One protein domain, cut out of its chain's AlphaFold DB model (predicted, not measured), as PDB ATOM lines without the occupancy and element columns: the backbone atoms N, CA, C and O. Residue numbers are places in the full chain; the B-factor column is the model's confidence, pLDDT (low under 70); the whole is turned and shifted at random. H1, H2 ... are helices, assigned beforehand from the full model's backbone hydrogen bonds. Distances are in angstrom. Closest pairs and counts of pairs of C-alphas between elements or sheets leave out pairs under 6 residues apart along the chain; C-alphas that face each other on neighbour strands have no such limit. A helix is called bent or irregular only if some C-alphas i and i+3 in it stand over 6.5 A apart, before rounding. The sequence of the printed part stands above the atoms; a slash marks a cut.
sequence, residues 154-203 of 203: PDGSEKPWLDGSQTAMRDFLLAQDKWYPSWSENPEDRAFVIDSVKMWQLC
ATOM      1  N   PRO A 154       1.413 -36.219  32.166       94.19
ATOM      2  CA  PRO A 154       2.830 -36.505  32.356       94.19
ATOM      3  C   PRO A 154       3.104 -38.008  32.301       94.19
ATOM      4  O   PRO A 154       2.312 -38.796  32.824       94.19
ATOM      5  N   ASP A 155       4.240 -38.392  31.719       95.81
ATOM      6  CA  ASP A 155       4.710 -39.779  31.748       95.81
ATOM      7  C   ASP A 155       4.850 -40.281  33.197       95.81
ATOM      8  O   ASP A 155       5.378 -39.596  34.081       95.81
ATOM      9  N   GLY A 156       4.328 -41.482  33.453       93.12
ATOM     10  CA  GLY A 156       4.235 -42.068  34.787       93.12
ATOM     11  C   GLY A 156       3.406 -43.351  34.808       93.12
ATOM     12  O   GLY A 156       2.859 -43.771  33.791       93.12
ATOM     13  N   SER A 157       3.291 -43.970  35.985       90.94
ATOM     14  CA  SER A 157       2.580 -45.242  36.192       90.94
ATOM     15  C   SER A 157       1.101 -45.208  35.810       90.94
ATOM     16  O   SER A 157       0.530 -46.237  35.462       90.94
ATOM     17  N   GLU A 158       0.469 -44.037  35.881       90.38
ATOM     18  CA  GLU A 158      -0.964 -43.877  35.629       90.38
ATOM     19  C   GLU A 158      -1.298 -43.735  34.136       90.38
ATOM     20  O   GLU A 158      -2.473 -43.740  33.764       90.38
ATOM     21  N   LYS A 159      -0.282 -43.574  33.280       93.50
ATOM     22  CA  LYS A 159      -0.430 -43.298  31.854       93.50
ATOM     23  C   LYS A 159       0.020 -44.520  31.040       93.50
ATOM     24  O   LYS A 159       1.193 -44.879  31.086       93.50
ATOM     25  N   PRO A 160      -0.878 -45.177  30.281       94.06
ATOM     26  CA  PRO A 160      -0.544 -46.408  29.564       94.06
ATOM     27  C   PRO A 160       0.328 -46.228  28.308       94.06
ATOM     28  O   PRO A 160       0.669 -47.223  27.675       94.06
ATOM     29  N   TRP A 161       0.691 -44.996  27.941       95.69
ATOM     30  CA  TRP A 161       1.580 -44.678  26.821       95.69
ATOM     31  C   TRP A 161       2.645 -43.661  27.250       95.69
ATOM     32  O   TRP A 161       2.477 -42.974  28.256       95.69
ATOM     33  N   LEU A 162       3.717 -43.539  26.468       96.50
ATOM     34  CA  LEU A 162       4.755 -42.519  26.657       96.50
ATOM     35  C   LEU A 162       4.623 -41.421  25.603       96.50
ATOM     36  O   LEU A 162       4.324 -41.729  24.446       96.50
ATOM     37  N   ASP A 163       4.895 -40.167  25.973       95.69
ATOM     38  CA  ASP A 163       4.839 -39.023  25.044       95.69
ATOM     39  C   ASP A 163       5.755 -39.222  23.826       95.69
ATOM     40  O   ASP A 163       5.372 -38.926  22.697       95.69
ATOM     41  N   GLY A 164       6.947 -39.786  24.043       95.38
ATOM     42  CA  GLY A 164       7.930 -40.048  22.987       95.38
ATOM     43  C   GLY A 164       7.703 -41.331  22.175       95.38
ATOM     44  O   GLY A 164       8.506 -41.632  21.292       95.38
ATOM     45  N   SER A 165       6.663 -42.123  22.469       95.50
ATOM     46  CA  SER A 165       6.425 -43.396  21.775       95.50
ATOM     47  C   SER A 165       5.818 -43.180  20.388       95.50
ATOM     48  O   SER A 165       4.763 -42.563  20.245       95.50
ATOM     49  N   GLN A 166       6.413 -43.794  19.359       96.50
ATOM     50  CA  GLN A 166       5.827 -43.836  18.009       96.50
ATOM     51  C   GLN A 166       4.521 -44.648  17.962       96.50
ATOM     52  O   GLN A 166       3.721 -44.488  17.043       96.50
ATOM     53  N   THR A 167       4.287 -45.509  18.957       96.56
ATOM     54  CA  THR A 167       3.083 -46.337  19.088       96.56
ATOM     55  C   THR A 167       2.125 -45.828  20.158       96.56
ATOM     56  O   THR A 167       1.190 -46.545  20.498       96.56
ATOM     57  N   ALA A 168       2.285 -44.591  20.648       96.38
ATOM     58  CA  ALA A 168       1.499 -44.046  21.759       96.38
ATOM     59  C   ALA A 168      -0.021 -44.268  21.621       96.38
ATOM     60  O   ALA A 168      -0.674 -44.715  22.562       96.38
ATOM     61  N   MET A 169      -0.587 -44.032  20.430       94.44
ATOM     62  CA  MET A 169      -2.016 -44.267  20.165       94.44
ATOM     63  C   MET A 169      -2.409 -45.749  20.254       94.44
ATOM     64  O   MET A 169      -3.472 -46.079  20.775       94.44
ATOM     65  N   ARG A 170      -1.553 -46.651  19.758       95.88
ATOM     66  CA  ARG A 170      -1.767 -48.101  19.851       95.88
ATOM     67  C   ARG A 170      -1.681 -48.561  21.303       95.88
ATOM     68  O   ARG A 170      -2.512 -49.356  21.724       95.88
ATOM     69  N   ASP A 171      -0.710 -48.057  22.055       95.94
ATOM     70  CA  ASP A 171      -0.501 -48.416  23.459       95.94
ATOM     71  C   ASP A 171      -1.673 -47.926  24.328       95.94
ATOM     72  O   ASP A 171      -2.180 -48.669  25.170       95.94
ATOM     73  N   PHE A 172      -2.193 -46.725  24.042       95.12
ATOM     74  CA  PHE A 172      -3.440 -46.224  24.619       95.12
ATOM     75  C   PHE A 172      -4.632 -47.147  24.319       95.12
ATOM     76  O   PHE A 172      -5.359 -47.527  25.240       95.12
ATOM     77  N   LEU A 173      -4.817 -47.546  23.054       94.69
ATOM     78  CA  LEU A 173      -5.921 -48.416  22.639       94.69
ATOM     79  C   LEU A 173      -5.837 -49.808  23.282       94.69
ATOM     80  O   LEU A 173      -6.836 -50.319  23.772       94.69
ATOM     81  N   LEU A 174      -4.649 -50.413  23.332       96.62
ATOM     82  CA  LEU A 174      -4.449 -51.728  23.952       96.62
ATOM     83  C   LEU A 174      -4.683 -51.725  25.466       96.62
ATOM     84  O   LEU A 174      -4.902 -52.778  26.057       96.62
ATOM     85  N   ALA A 175      -4.646 -50.555  26.100       95.62
ATOM     86  CA  ALA A 175      -4.964 -50.392  27.509       95.62
ATOM     87  C   ALA A 175      -6.454 -50.114  27.774       95.62
ATOM     88  O   ALA A 175      -6.787 -49.739  28.899       95.62
ATOM     89  N   GLN A 176      -7.342 -50.288  26.785       94.81
ATOM     90  CA  GLN A 176      -8.778 -50.016  26.912       94.81
ATOM     91  C   GLN A 176      -9.417 -50.677  28.130       94.81
ATOM     92  O   GLN A 176     -10.109 -49.996  28.883       94.81
ATOM     93  N   ASP A 177      -9.088 -51.936  28.406       95.88
ATOM     94  CA  ASP A 177      -9.603 -52.664  29.572       95.88
ATOM     95  C   ASP A 177      -9.201 -52.037  30.920       95.88
ATOM     96  O   ASP A 177      -9.791 -52.346  31.951       95.88
ATOM     97  N   LYS A 178      -8.201 -51.145  30.939       90.94
ATOM     98  CA  LYS A 178      -7.771 -50.420  32.143       90.94
ATOM     99  C   LYS A 178      -8.500 -49.094  32.321       90.94
ATOM    100  O   LYS A 178      -8.832 -48.741  33.448       90.94
ATOM    101  N   TRP A 179      -8.695 -48.328  31.245       90.25
ATOM    102  CA  TRP A 179      -9.256 -46.975  31.341       90.25
ATOM    103  C   TRP A 179     -10.756 -46.919  31.062       90.25
ATOM    104  O   TRP A 179     -11.447 -46.132  31.705       90.25
ATOM    105  N   TYR A 180     -11.289 -47.749  30.165       91.88
ATOM    106  CA  TYR A 180     -12.704 -47.705  29.792       91.88
ATOM    107  C   TYR A 180     -13.646 -48.012  30.967       91.88
ATOM    108  O   TYR A 180     -14.597 -47.254  31.149       91.88
ATOM    109  N   PRO A 181     -13.360 -48.997  31.849       93.38
ATOM    110  CA  PRO A 181     -14.212 -49.261  33.013       93.38
ATOM    111  C   PRO A 181     -14.261 -48.125  34.043       93.38
ATOM    112  O   PRO A 181     -15.085 -48.164  34.949       93.38
ATOM    113  N   SER A 182     -13.366 -47.133  33.952       89.38
ATOM    114  CA  SER A 182     -13.399 -45.968  34.845       89.38
ATOM    115  C   SER A 182     -14.439 -44.920  34.441       89.38
ATOM    116  O   SER A 182     -14.696 -43.996  35.210       89.38
ATOM    117  N   TRP A 183     -15.018 -45.027  33.241       91.00
ATOM    118  CA  TRP A 183     -16.013 -44.082  32.743       91.00
ATOM    119  C   TRP A 183     -17.411 -44.501  33.192       91.00
ATOM    120  O   TRP A 183     -17.724 -45.689  33.224       91.00
ATOM    121  N   SER A 184     -18.268 -43.526  33.506       90.69
ATOM    122  CA  SER A 184     -19.661 -43.815  33.858       90.69
ATOM    123  C   SER A 184     -20.377 -44.506  32.697       90.69
ATOM    124  O   SER A 184     -20.205 -44.135  31.529       90.69
ATOM    125  N   GLU A 185     -21.203 -45.502  33.013       93.06
ATOM    126  CA  GLU A 185     -22.083 -46.146  32.038       93.06
ATOM    127  C   GLU A 185     -23.173 -45.182  31.553       93.06
ATOM    128  O   GLU A 185     -23.572 -45.264  30.386       93.06
ATOM    129  N   ASN A 186     -23.576 -44.226  32.401       93.31
ATOM    130  CA  ASN A 186     -24.504 -43.161  32.045       93.31
ATOM    131  C   ASN A 186     -23.843 -42.205  31.029       93.31
ATOM    132  O   ASN A 186     -22.822 -41.587  31.346       93.31
ATOM    133  N   PRO A 187     -24.398 -42.059  29.811       90.56
ATOM    134  CA  PRO A 187     -23.859 -41.155  28.802       90.56
ATOM    135  C   PRO A 187     -23.760 -39.697  29.257       90.56
ATOM    136  O   PRO A 187     -22.842 -39.011  28.816       90.56
ATOM    137  N   GLU A 188     -24.669 -39.236  30.121       88.81
ATOM    138  CA  GLU A 188     -24.688 -37.848  30.599       88.81
ATOM    139  C   GLU A 188     -23.465 -37.534  31.468       88.81
ATOM    140  O   GLU A 188     -22.800 -36.526  31.245       88.81
ATOM    141  N   ASP A 189     -23.090 -38.444  32.371       89.06
ATOM    142  CA  ASP A 189     -21.951 -38.267  33.285       89.06
ATOM    143  C   ASP A 189     -20.590 -38.245  32.562       89.06
ATOM    144  O   ASP A 189     -19.603 -37.743  33.098       89.06
ATOM    145  N   ARG A 190     -20.505 -38.825  31.356       89.25
ATOM    146  CA  ARG A 190     -19.280 -38.829  30.532       89.25
ATOM    147  C   ARG A 190     -19.314 -37.826  29.376       89.25
ATOM    148  O   ARG A 190     -18.379 -37.799  28.574       89.25
ATOM    149  N   ALA A 191     -20.380 -37.039  29.248       92.06
ATOM    150  CA  ALA A 191     -20.514 -36.038  28.199       92.06
ATOM    151  C   ALA A 191     -19.836 -34.717  28.595       92.06
ATOM    152  O   ALA A 191     -19.876 -34.290  29.745       92.06
ATOM    153  N   PHE A 192     -19.256 -34.022  27.614       93.94
ATOM    154  CA  PHE A 192     -18.866 -32.624  27.784       93.94
ATOM    155  C   PHE A 192     -20.052 -31.732  27.409       93.94
ATOM    156  O   PHE A 192     -20.324 -31.517  26.227       93.94
ATOM    157  N   VAL A 193     -20.791 -31.272  28.422       95.06
ATOM    158  CA  VAL A 193     -22.048 -30.531  28.245       95.06
ATOM    159  C   VAL A 193     -21.830 -29.037  28.455       95.06
ATOM    160  O   VAL A 193     -21.183 -28.613  29.411       95.06
ATOM    161  N   ILE A 194     -22.392 -28.229  27.556       96.50
ATOM    162  CA  ILE A 194     -22.271 -26.770  27.564       96.50
ATOM    163  C   ILE A 194     -23.678 -26.185  27.562       96.50
ATOM    164  O   ILE A 194     -24.381 -26.275  26.559       96.50
ATOM    165  N   ASP A 195     -24.076 -25.590  28.684       97.75
ATOM    166  CA  ASP A 195     -25.394 -24.962  28.824       97.75
ATOM    167  C   ASP A 195     -25.470 -23.627  28.064       97.75
ATOM    168  O   ASP A 195     -26.401 -23.370  27.304       97.75
ATOM    169  N   SER A 196     -24.451 -22.769  28.199       98.12
ATOM    170  CA  SER A 196     -24.401 -21.513  27.448       98.12
ATOM    171  C   SER A 196     -22.988 -20.979  27.228       98.12
ATOM    172  O   SER A 196     -22.058 -21.254  27.983       98.12
ATOM    173  N   VAL A 197     -22.855 -20.154  26.187       98.19
ATOM    174  CA  VAL A 197     -21.690 -19.305  25.926       98.19
ATOM    175  C   VAL A 197     -22.193 -17.877  25.791       98.19
ATOM    176  O   VAL A 197     -23.138 -17.614  25.048       98.19
ATOM    177  N   LYS A 198     -21.568 -16.950  26.513       98.00
ATOM    178  CA  LYS A 198     -21.947 -15.538  26.502       98.00
ATOM    179  C   LYS A 198     -20.701 -14.678  26.330       98.00
ATOM    180  O   LYS A 198     -19.675 -14.941  26.953       98.00
ATOM    181  N   MET A 199     -20.795 -13.672  25.468       96.38
ATOM    182  CA  MET A 199     -19.701 -12.759  25.145       96.38
ATOM    183  C   MET A 199     -20.213 -11.326  25.185       96.38
ATOM    184  O   MET A 199     -21.307 -11.038  24.701       96.38
ATOM    185  N   TRP A 200     -19.404 -10.436  25.745       95.50
ATOM    186  CA  TRP A 200     -19.700  -9.016  25.852       95.50
ATOM    187  C   TRP A 200     -18.454  -8.213  25.514       95.50
ATOM    188  O   TRP A 200     -17.332  -8.683  25.696       95.50
ATOM    189  N   GLN A 201     -18.668  -6.986  25.059       93.81
ATOM    190  CA  GLN A 201     -17.619  -6.011  24.816       93.81
ATOM    191  C   GLN A 201     -17.892  -4.789  25.693       93.81
ATOM    192  O   GLN A 201     -19.047  -4.399  25.864       93.81
ATOM    193  N   LEU A 202     -16.840  -4.209  26.271       88.00
ATOM    194  CA  LEU A 202     -16.952  -2.935  26.979       88.00
ATOM    195  C   LEU A 202     -17.329  -1.835  25.976       88.00
ATOM    196  O   LEU A 202     -16.727  -1.758  24.903       88.00
ATOM    197  N   CYS A 203     -18.341  -1.039  26.322       74.88
ATOM    198  CA  CYS A 203     -18.788   0.123  25.553       74.88
ATOM    199  C   CYS A 203     -18.021   1.385  25.946       74.88
ATOM    200  O   CYS A 203     -17.679   1.509  27.145       74.88
TER     201      CYS A 203
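Overview. This is residues 154 to 203 of the 203 residues of the protein "Putative glycoside hydrolase family 16 protein" of Moniliophthora roreri (UniProt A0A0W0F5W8). The printed part has little regular structure: a small head, made of the looped stretch 154 to 167 and the two short helices H1 and H2, with a long arm that sticks out, residues 180 to 203, of which 180 to 182 belong to H2. The printed part has 50 residues, with two named helices in the order H1, H2 and no named strand; the class is all helix, with 14 residues in named elements. The whole is extended, with a radius of gyration of the C-alphas of 17.8 A, and spans 51 by 30 by 17 A.

Arrangement. H1, residues 168 to 174, and H2, residues 176 to 182, meet only through their link, a tight one of 1 residue, Ala 175. Every O i to N i+4 pair is within hydrogen-bond range in H1; in H2 1 of 3 is, beside 2 of 4 O i to N i+3 pairs. H2 is irregular, but only just: C-alphas 178 and 181 are 6.6 A apart.

Along the chain. H1 begins at C-alpha 168 (1.499, -44.046, 21.759) and is 10.0 A long from first to last C-alpha. H2, also 10.0 A, ends at C-alpha 182 (-13.399, -45.968, 34.845).

Size, cuts and confidence. The two C-alphas farthest apart, those of Leu 174 and Cys 203, are 53.8 A apart. The printed part has no cut, and no printed residue is under 70 in pLDDT.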